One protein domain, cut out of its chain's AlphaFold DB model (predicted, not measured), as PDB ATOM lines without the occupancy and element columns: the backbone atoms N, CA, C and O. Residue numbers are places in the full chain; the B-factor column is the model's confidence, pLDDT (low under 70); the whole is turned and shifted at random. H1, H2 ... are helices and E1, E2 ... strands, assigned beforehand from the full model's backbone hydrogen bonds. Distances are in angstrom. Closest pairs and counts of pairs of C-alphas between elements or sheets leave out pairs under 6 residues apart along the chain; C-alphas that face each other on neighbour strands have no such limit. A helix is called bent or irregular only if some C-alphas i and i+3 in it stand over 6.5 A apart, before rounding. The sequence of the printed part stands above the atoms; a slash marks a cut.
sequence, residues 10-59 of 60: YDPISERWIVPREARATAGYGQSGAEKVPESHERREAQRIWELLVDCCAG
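Overview. This is residues 10 to 59 of the 60 residues of an uncharacterized protein of Bradyrhizobium sp. CIR18 (UniProt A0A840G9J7). The model is a wide, open U with an empty middle: the long helix H1 makes one arm, residues 16 to 24 with the short strand E1 make most of the other, and the unnamed residues 25 to 38 make the base. At the free end of the E1 arm the backbone folds back in a small loop, where residues 10 to 11 pair antiparallel with residues 16 to 17 of E1. The printed part has 50 residues, with one named strand and then one named helix along the chain; its class is mostly helix, although under half of the residues are in named elements. The whole is extended, with a radius of gyration of the C-alphas of 18.9 A, and flat, spanning 41 by 36 by 8 A.

Along the chain. H1, residues 39 to 57, is 27.5 A from first to last C-alpha, from C-alpha 39 at (111.446, 163.066, 129.302) to C-alpha 57 at (105.998, 157.482, 102.973). E1, residues 16 to 18, measures 6.3 A and begins with C-alpha 16 at (141.485, 160.152, 99.395).

Arrangement. In H1, which is not bent, every O i to N i+4 pair is within hydrogen-bond range. H1 and E1 are apart, with no C-alpha of the one within 8 A of the other. E1 pairs with no named strand. Residues 11 to 17 stand free, and so do residues 20 to 59, of which 39 to 57 belong to H1.

Size, cuts and confidence. The two C-alphas farthest apart, those of Ala 25 and Gly 59, are 46.0 A apart. The printed part has no cut. The link from E1 to H1, residues 19 to 38, is long. The mean pLDDT of the printed part is 72.4, and residues 22 to 41, 57 and 59 are under 70.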
ATOM      1  N   TYR A  10     139.480 154.515 103.115       87.50
ATOM      2  CA  TYR A  10     139.439 155.088 101.771       87.50
ATOM      3  C   TYR A  10     138.068 155.720 101.510       87.50
ATOM      4  O   TYR A  10     137.051 155.043 101.657       87.50
ATOM      5  N   ASP A  11     138.043 156.996 101.124       88.62
ATOM      6  CA  ASP A  11     136.830 157.697 100.702       88.62
ATOM      7  C   ASP A  11     136.772 157.791  99.167       88.62
ATOM      8  O   ASP A  11     137.594 158.498  98.575       88.62
ATOM      9  N   PRO A  12     135.813 157.109  98.508       90.81
ATOM     10  CA  PRO A  12     135.661 157.152  97.059       90.81
ATOM     11  C   PRO A  12     135.047 158.461  96.548       90.81
ATOM     12  O   PRO A  12     135.195 158.754  95.368       90.81
ATOM     13  N   ILE A  13     134.374 159.247  97.395       91.75
ATOM     14  CA  ILE A  13     133.795 160.538  96.994       91.75
ATOM     15  C   ILE A  13     134.914 161.567  96.806       91.75
ATOM     16  O   ILE A  13     134.887 162.356  95.866       91.75
ATOM     17  N   SER A  14     135.910 161.536  97.692       88.56
ATOM     18  CA  SER A  14     137.040 162.471  97.676       88.56
ATOM     19  C   SER A  14     138.318 161.894  97.060       88.56
ATOM     20  O   SER A  14     139.328 162.597  97.029       88.56
ATOM     21  N   GLU A  15     138.303 160.624  96.642       91.38
ATOM     22  CA  GLU A  15     139.458 159.857  96.140       91.38
ATOM     23  C   GLU A  15     140.688 159.930  97.065       91.38
ATOM     24  O   GLU A  15     141.834 160.089  96.635       91.38
ATOM     25  N   ARG A  16     140.456 159.871  98.383       87.44
ATOM     26  CA  ARG A  16     141.485 160.152  99.395       87.44
ATOM     27  C   ARG A  16     141.452 159.171 100.557       87.44
ATOM     28  O   ARG A  16     140.403 158.697 100.981       87.44
ATOM     29  N   TRP A  17     142.633 158.924 101.120       89.00
ATOM     30  CA  TRP A  17     142.778 158.196 102.378       89.00
ATOM     31  C   TRP A  17     142.528 159.131 103.563       89.00
ATOM     32  O   TRP A  17     143.241 160.117 103.753       89.00
ATOM     33  N   ILE A  18     141.535 158.799 104.381       87.12
ATOM     34  CA  ILE A  18     141.180 159.490 105.617       87.12
ATOM     35  C   ILE A  18     141.871 158.784 106.784       87.12
ATOM     36  O   ILE A  18     141.664 157.596 107.040       87.12
ATOM     37  N   VAL A  19     142.694 159.531 107.515       83.31
ATOM     38  CA  VAL A  19     143.283 159.068 108.775       83.31
ATOM     39  C   VAL A  19     142.219 159.195 109.870       83.31
ATOM     40  O   VAL A  19     141.590 160.256 109.959       83.31
ATOM     41  N   PRO A  20     141.986 158.165 110.709       76.19
ATOM     42  CA  PRO A  20     141.142 158.311 111.887       76.19
ATOM     43  C   PRO A  20     141.630 159.507 112.698       76.19
ATOM     44  O   PRO A  20     142.826 159.634 112.960       76.19
ATOM     45  N   ARG A  21     140.719 160.410 113.073       72.88
ATOM     46  CA  ARG A  21     141.072 161.502 113.985       72.88
ATOM     47  C   ARG A  21     141.665 160.862 115.236       72.88
ATOM     48  O   ARG A  21     141.059 159.929 115.761       72.88
ATOM     49  N   GLU A  22     142.837 161.332 115.670       66.44
ATOM     50  CA  GLU A  22     143.431 160.885 116.929       66.44
ATOM     51  C   GLU A  22     142.336 160.883 117.987       66.44
ATOM     52  O   GLU A  22     141.631 161.888 118.154       66.44
ATOM     53  N   ALA A  23     142.162 159.742 118.654       60.19
ATOM     54  CA  ALA A  23     141.277 159.621 119.793       60.19
ATOM     55  C   ALA A  23     141.874 160.470 120.918       60.19
ATOM     56  O   ALA A  23     142.489 159.958 121.851       60.19
ATOM     57  N   ARG A  24     141.715 161.797 120.823       58.38
ATOM     58  CA  ARG A  24     141.670 162.664 121.993       58.38
ATOM     59  C   ARG A  24     140.673 161.959 122.877       58.38
ATOM     60  O   ARG A  24     139.525 161.825 122.450       58.38
ATOM     61  N   ALA A  25     141.181 161.379 123.968       52.59
ATOM     62  CA  ALA A  25     140.430 160.536 124.878       52.59
ATOM     63  C   ALA A  25     139.010 161.070 124.922       52.59
ATOM     64  O   ALA A  25     138.841 162.268 125.156       52.59
ATOM     65  N   THR A  26     138.044 160.226 124.568       54.72
ATOM     66  CA  THR A  26     136.619 160.538 124.526       54.72
ATOM     67  C   THR A  26     136.146 160.870 125.946       54.72
ATOM     68  O   THR A  26     135.358 160.155 126.550       54.72
ATOM     69  N   ALA A  27     136.678 161.937 126.530       51.09
ATOM     70  CA  ALA A  27     136.201 162.587 127.716       51.09
ATOM     71  C   ALA A  27     134.941 163.313 127.257       51.09
ATOM     72  O   ALA A  27     134.996 164.431 126.753       51.09
ATOM     73  N   GLY A  28     133.815 162.608 127.337       48.34
ATOM     74  CA  GLY A  28     132.508 163.245 127.272       48.34
ATOM     75  C   GLY A  28     131.634 162.946 126.059       48.34
ATOM     76  O   GLY A  28     130.703 163.715 125.839       48.34
ATOM     77  N   TYR A  29     131.794 161.829 125.330       46.62
ATOM     78  CA  TYR A  29     130.630 161.292 124.593       46.62
ATOM     79  C   TYR A  29     129.682 160.647 125.617       46.62
ATOM     80  O   TYR A  29     129.684 159.444 125.849       46.62
ATOM     81  N   GLY A  30     129.005 161.514 126.362       49.81
ATOM     82  CA  GLY A  30     128.316 161.225 127.618       49.81
ATOM     83  C   GLY A  30     127.991 162.492 128.414       49.81
ATOM     84  O   GLY A  30     127.179 162.447 129.328       49.81
ATOM     85  N   GLN A  31     128.557 163.642 128.040       47.44
ATOM     86  CA  GLN A  31     127.993 164.941 128.391       47.44
ATOM     87  C   GLN A  31     127.205 165.446 127.184       47.44
ATOM     88  O   GLN A  31     127.536 166.462 126.579       47.44
ATOM     89  N   SER A  32     126.139 164.716 126.822       47.41
ATOM     90  CA  SER A  32     125.005 165.430 126.248       47.41
ATOM     91  C   SER A  32     124.645 166.496 127.275       47.41
ATOM     92  O   SER A  32     124.633 166.232 128.482       47.41
ATOM     93  N   GLY A  33     124.458 167.727 126.813       49.31
ATOM     94  CA  GLY A  33     123.856 168.755 127.633       49.31
ATOM     95  C   GLY A  33     122.497 168.236 128.069       49.31
ATOM     96  O   GLY A  33     121.518 168.381 127.351       49.31
ATOM     97  N   ALA A  34     122.450 167.606 129.239       49.78
ATOM     98  CA  ALA A  34     121.238 167.413 129.994       49.78
ATOM     99  C   ALA A  34     120.851 168.787 130.547       49.78
ATOM    100  O   ALA A  34     120.823 169.007 131.757       49.78
ATOM    101  N   GLU A  35     120.527 169.722 129.650       52.28
ATOM    102  CA  GLU A  35     119.355 170.523 129.928       52.28
ATOM    103  C   GLU A  35     118.251 169.484 130.072       52.28
ATOM    104  O   GLU A  35     117.949 168.754 129.131       52.28
ATOM    105  N   LYS A  36     117.814 169.279 131.316       59.31
ATOM    106  CA  LYS A  36     116.798 168.305 131.712       59.31
ATOM    107  C   LYS A  36     115.470 168.734 131.091       59.31
ATOM    108  O   LYS A  36     114.565 169.184 131.786       59.31
ATOM    109  N   VAL A  37     115.375 168.634 129.774       59.12
ATOM    110  CA  VAL A  37     114.116 168.671 129.062       59.12
ATOM    111  C   VAL A  37     113.336 167.482 129.618       59.12
ATOM    112  O   VAL A  37     113.874 166.374 129.673       59.12
ATOM    113  N   PRO A  38     112.130 167.702 130.160       62.28
ATOM    114  CA  PRO A  38     111.385 166.631 130.796       62.28
ATOM    115  C   PRO A  38     111.200 165.502 129.780       62.28
ATOM    116  O   PRO A  38     110.819 165.763 128.644       62.28
ATOM    117  N   GLU A  39     111.466 164.256 130.177       61.34
ATOM    118  CA  GLU A  39     111.446 163.066 129.302       61.34
ATOM    119  C   GLU A  39     110.139 162.933 128.488       61.34
ATOM    120  O   GLU A  39     110.104 162.351 127.404       61.34
ATOM    121  N   SER A  40     109.047 163.528 128.981       64.50
ATOM    122  CA  SER A  40     107.768 163.636 128.277       64.50
ATOM    123  C   SER A  40     107.840 164.465 126.989       64.50
ATOM    124  O   SER A  40     107.157 164.142 126.018       64.50
ATOM    125  N   HIS A  41     108.660 165.513 126.961       68.69
ATOM    126  CA  HIS A  41     108.888 166.355 125.794       68.69
ATOM    127  C   HIS A  41     109.723 165.622 124.739       68.69
ATOM    128  O   HIS A  41     109.357 165.638 123.567       68.69
ATOM    129  N   GLU A  42     110.771 164.896 125.142       75.94
ATOM    130  CA  GLU A  42     111.563 164.075 124.212       75.94
ATOM    131  C   GLU A  42     110.712 162.982 123.557       75.94
ATOM    132  O   GLU A  42     110.740 162.804 122.339       75.94
ATOM    133  N   ARG A  43     109.880 162.296 124.349       79.12
ATOM    134  CA  ARG A  43     108.977 161.257 123.840       79.12
ATOM    135  C   ARG A  43     107.915 161.819 122.889       79.12
ATOM    136  O   ARG A  43     107.570 161.155 121.913       79.12
ATOM    137  N   ARG A  44     107.415 163.032 123.148       82.31
ATOM    138  CA  ARG A  44     106.446 163.714 122.275       82.31
ATOM    139  C   ARG A  44     107.068 164.121 120.942       82.31
ATOM    140  O   ARG A  44     106.449 163.917 119.902       82.31
ATOM    141  N   GLU A  45     108.283 164.658 120.966       86.81
ATOM    142  CA  GLU A  45     108.992 165.051 119.745       86.81
ATOM    143  C   GLU A  45     109.409 163.830 118.916       86.81
ATOM    144  O   GLU A  45     109.230 163.832 117.701       86.81
ATOM    145  N   ALA A  46     109.849 162.741 119.556       88.94
ATOM    146  CA  ALA A  46     110.129 161.484 118.862       88.94
ATOM    147  C   ALA A  46     108.884 160.928 118.147       88.94
ATOM    148  O   ALA A  46     108.969 160.500 116.996       88.94
ATOM    149  N   GLN A  47     107.720 160.982 118.801       87.75
ATOM    150  CA  GLN A  47     106.459 160.544 118.203       87.75
ATOM    151  C   GLN A  47     106.027 161.441 117.032       87.75
ATOM    152  O   GLN A  47     105.642 160.935 115.982       87.75
ATOM    153  N   ARG A  48     106.178 162.762 117.169       88.56
ATOM    154  CA  ARG A  48     105.881 163.726 116.102       88.56
ATOM    155  C   ARG A  48     106.760 163.526 114.864       88.56
ATOM    156  O   ARG A  48     106.273 163.616 113.742       88.56
ATOM    157  N   ILE A  49     108.052 163.260 115.058       91.94
ATOM    158  CA  ILE A  49     108.987 162.970 113.959       91.94
ATOM    159  C   ILE A  49     108.599 161.664 113.262       91.94
ATOM    160  O   ILE A  49     108.613 161.596 112.036       91.94
ATOM    161  N   TRP A  50     108.231 160.641 114.034       89.50
ATOM    162  CA  TRP A  50     107.795 159.359 113.493       89.50
ATOM    163  C   TRP A  50     106.554 159.496 112.603       89.50
ATOM    164  O   TRP A  50     106.552 158.979 111.490       89.50
ATOM    165  N   GLU A  51     105.539 160.233 113.054       89.25
ATOM    166  CA  GLU A  51     104.308 160.482 112.288       89.25
ATOM    167  C   GLU A  51     104.607 161.196 110.959       89.25
ATOM    168  O   GLU A  51     104.184 160.726 109.908       89.25
ATOM    169  N   LEU A  52     105.449 162.237 110.969       88.12
ATOM    170  CA  LEU A  52     105.864 162.936 109.744       88.12
ATOM    171  C   LEU A  52     106.603 162.028 108.749       88.12
ATOM    172  O   LEU A  52     106.439 162.175 107.541       88.12
ATOM    173  N   LEU A  53     107.436 161.107 109.238       89.62
ATOM    174  CA  LEU A  53     108.154 160.163 108.380       89.62
ATOM    175  C   LEU A  53     107.210 159.127 107.765       89.62
ATOM    176  O   LEU A  53     107.349 158.804 106.588       89.62
ATOM    177  N   VAL A  54     106.258 158.616 108.547       86.25
ATOM    178  CA  VAL A  54     105.266 157.642 108.075       86.25
ATOM    179  C   VAL A  54     104.327 158.280 107.054       86.25
ATOM    180  O   VAL A  54     104.105 157.689 105.999       86.25
ATOM    181  N   ASP A  55     103.852 159.497 107.313       79.94
ATOM    182  CA  ASP A  55     102.939 160.215 106.418       79.94
ATOM    183  C   ASP A  55     103.611 160.600 105.090       79.94
ATOM    184  O   ASP A  55     103.000 160.471 104.031       79.94
ATOM    185  N   CYS A  56     104.893 160.991 105.106       70.88
ATOM    186  CA  CYS A  56     105.671 161.214 103.880       70.88
ATOM    187  C   CYS A  56     105.818 159.943 103.026       70.88
ATOM    188  O   CYS A  56     105.867 160.030 101.802       70.88
ATOM    189  N   CYS A  57     105.900 158.772 103.660       66.06
ATOM    190  CA  CYS A  57     105.998 157.482 102.973       66.06
ATOM    191  C   CYS A  57     104.637 156.933 102.518       66.06
ATOM    192  O   CYS A  57     104.601 156.049 101.667       66.06
ATOM    193  N   ALA A  58     103.534 157.424 103.088       70.69
ATOM    194  CA  ALA A  58     102.172 157.009 102.757       70.69
ATOM    195  C   ALA A  58     101.542 157.830 101.613       70.69
ATOM    196  O   ALA A  58     100.374 157.631 101.288       70.69
ATOM    197  N   GLY A  59     102.295 158.756 101.012       64.19
ATOM    198  CA  GLY A  59     101.872 159.524  99.846       64.19
ATOM    199  C   GLY A  59     102.016 158.755  98.531       64.19
ATOM    200  O   GLY A  59     102.962 159.020  97.795       64.19
TER     201      GLY A  59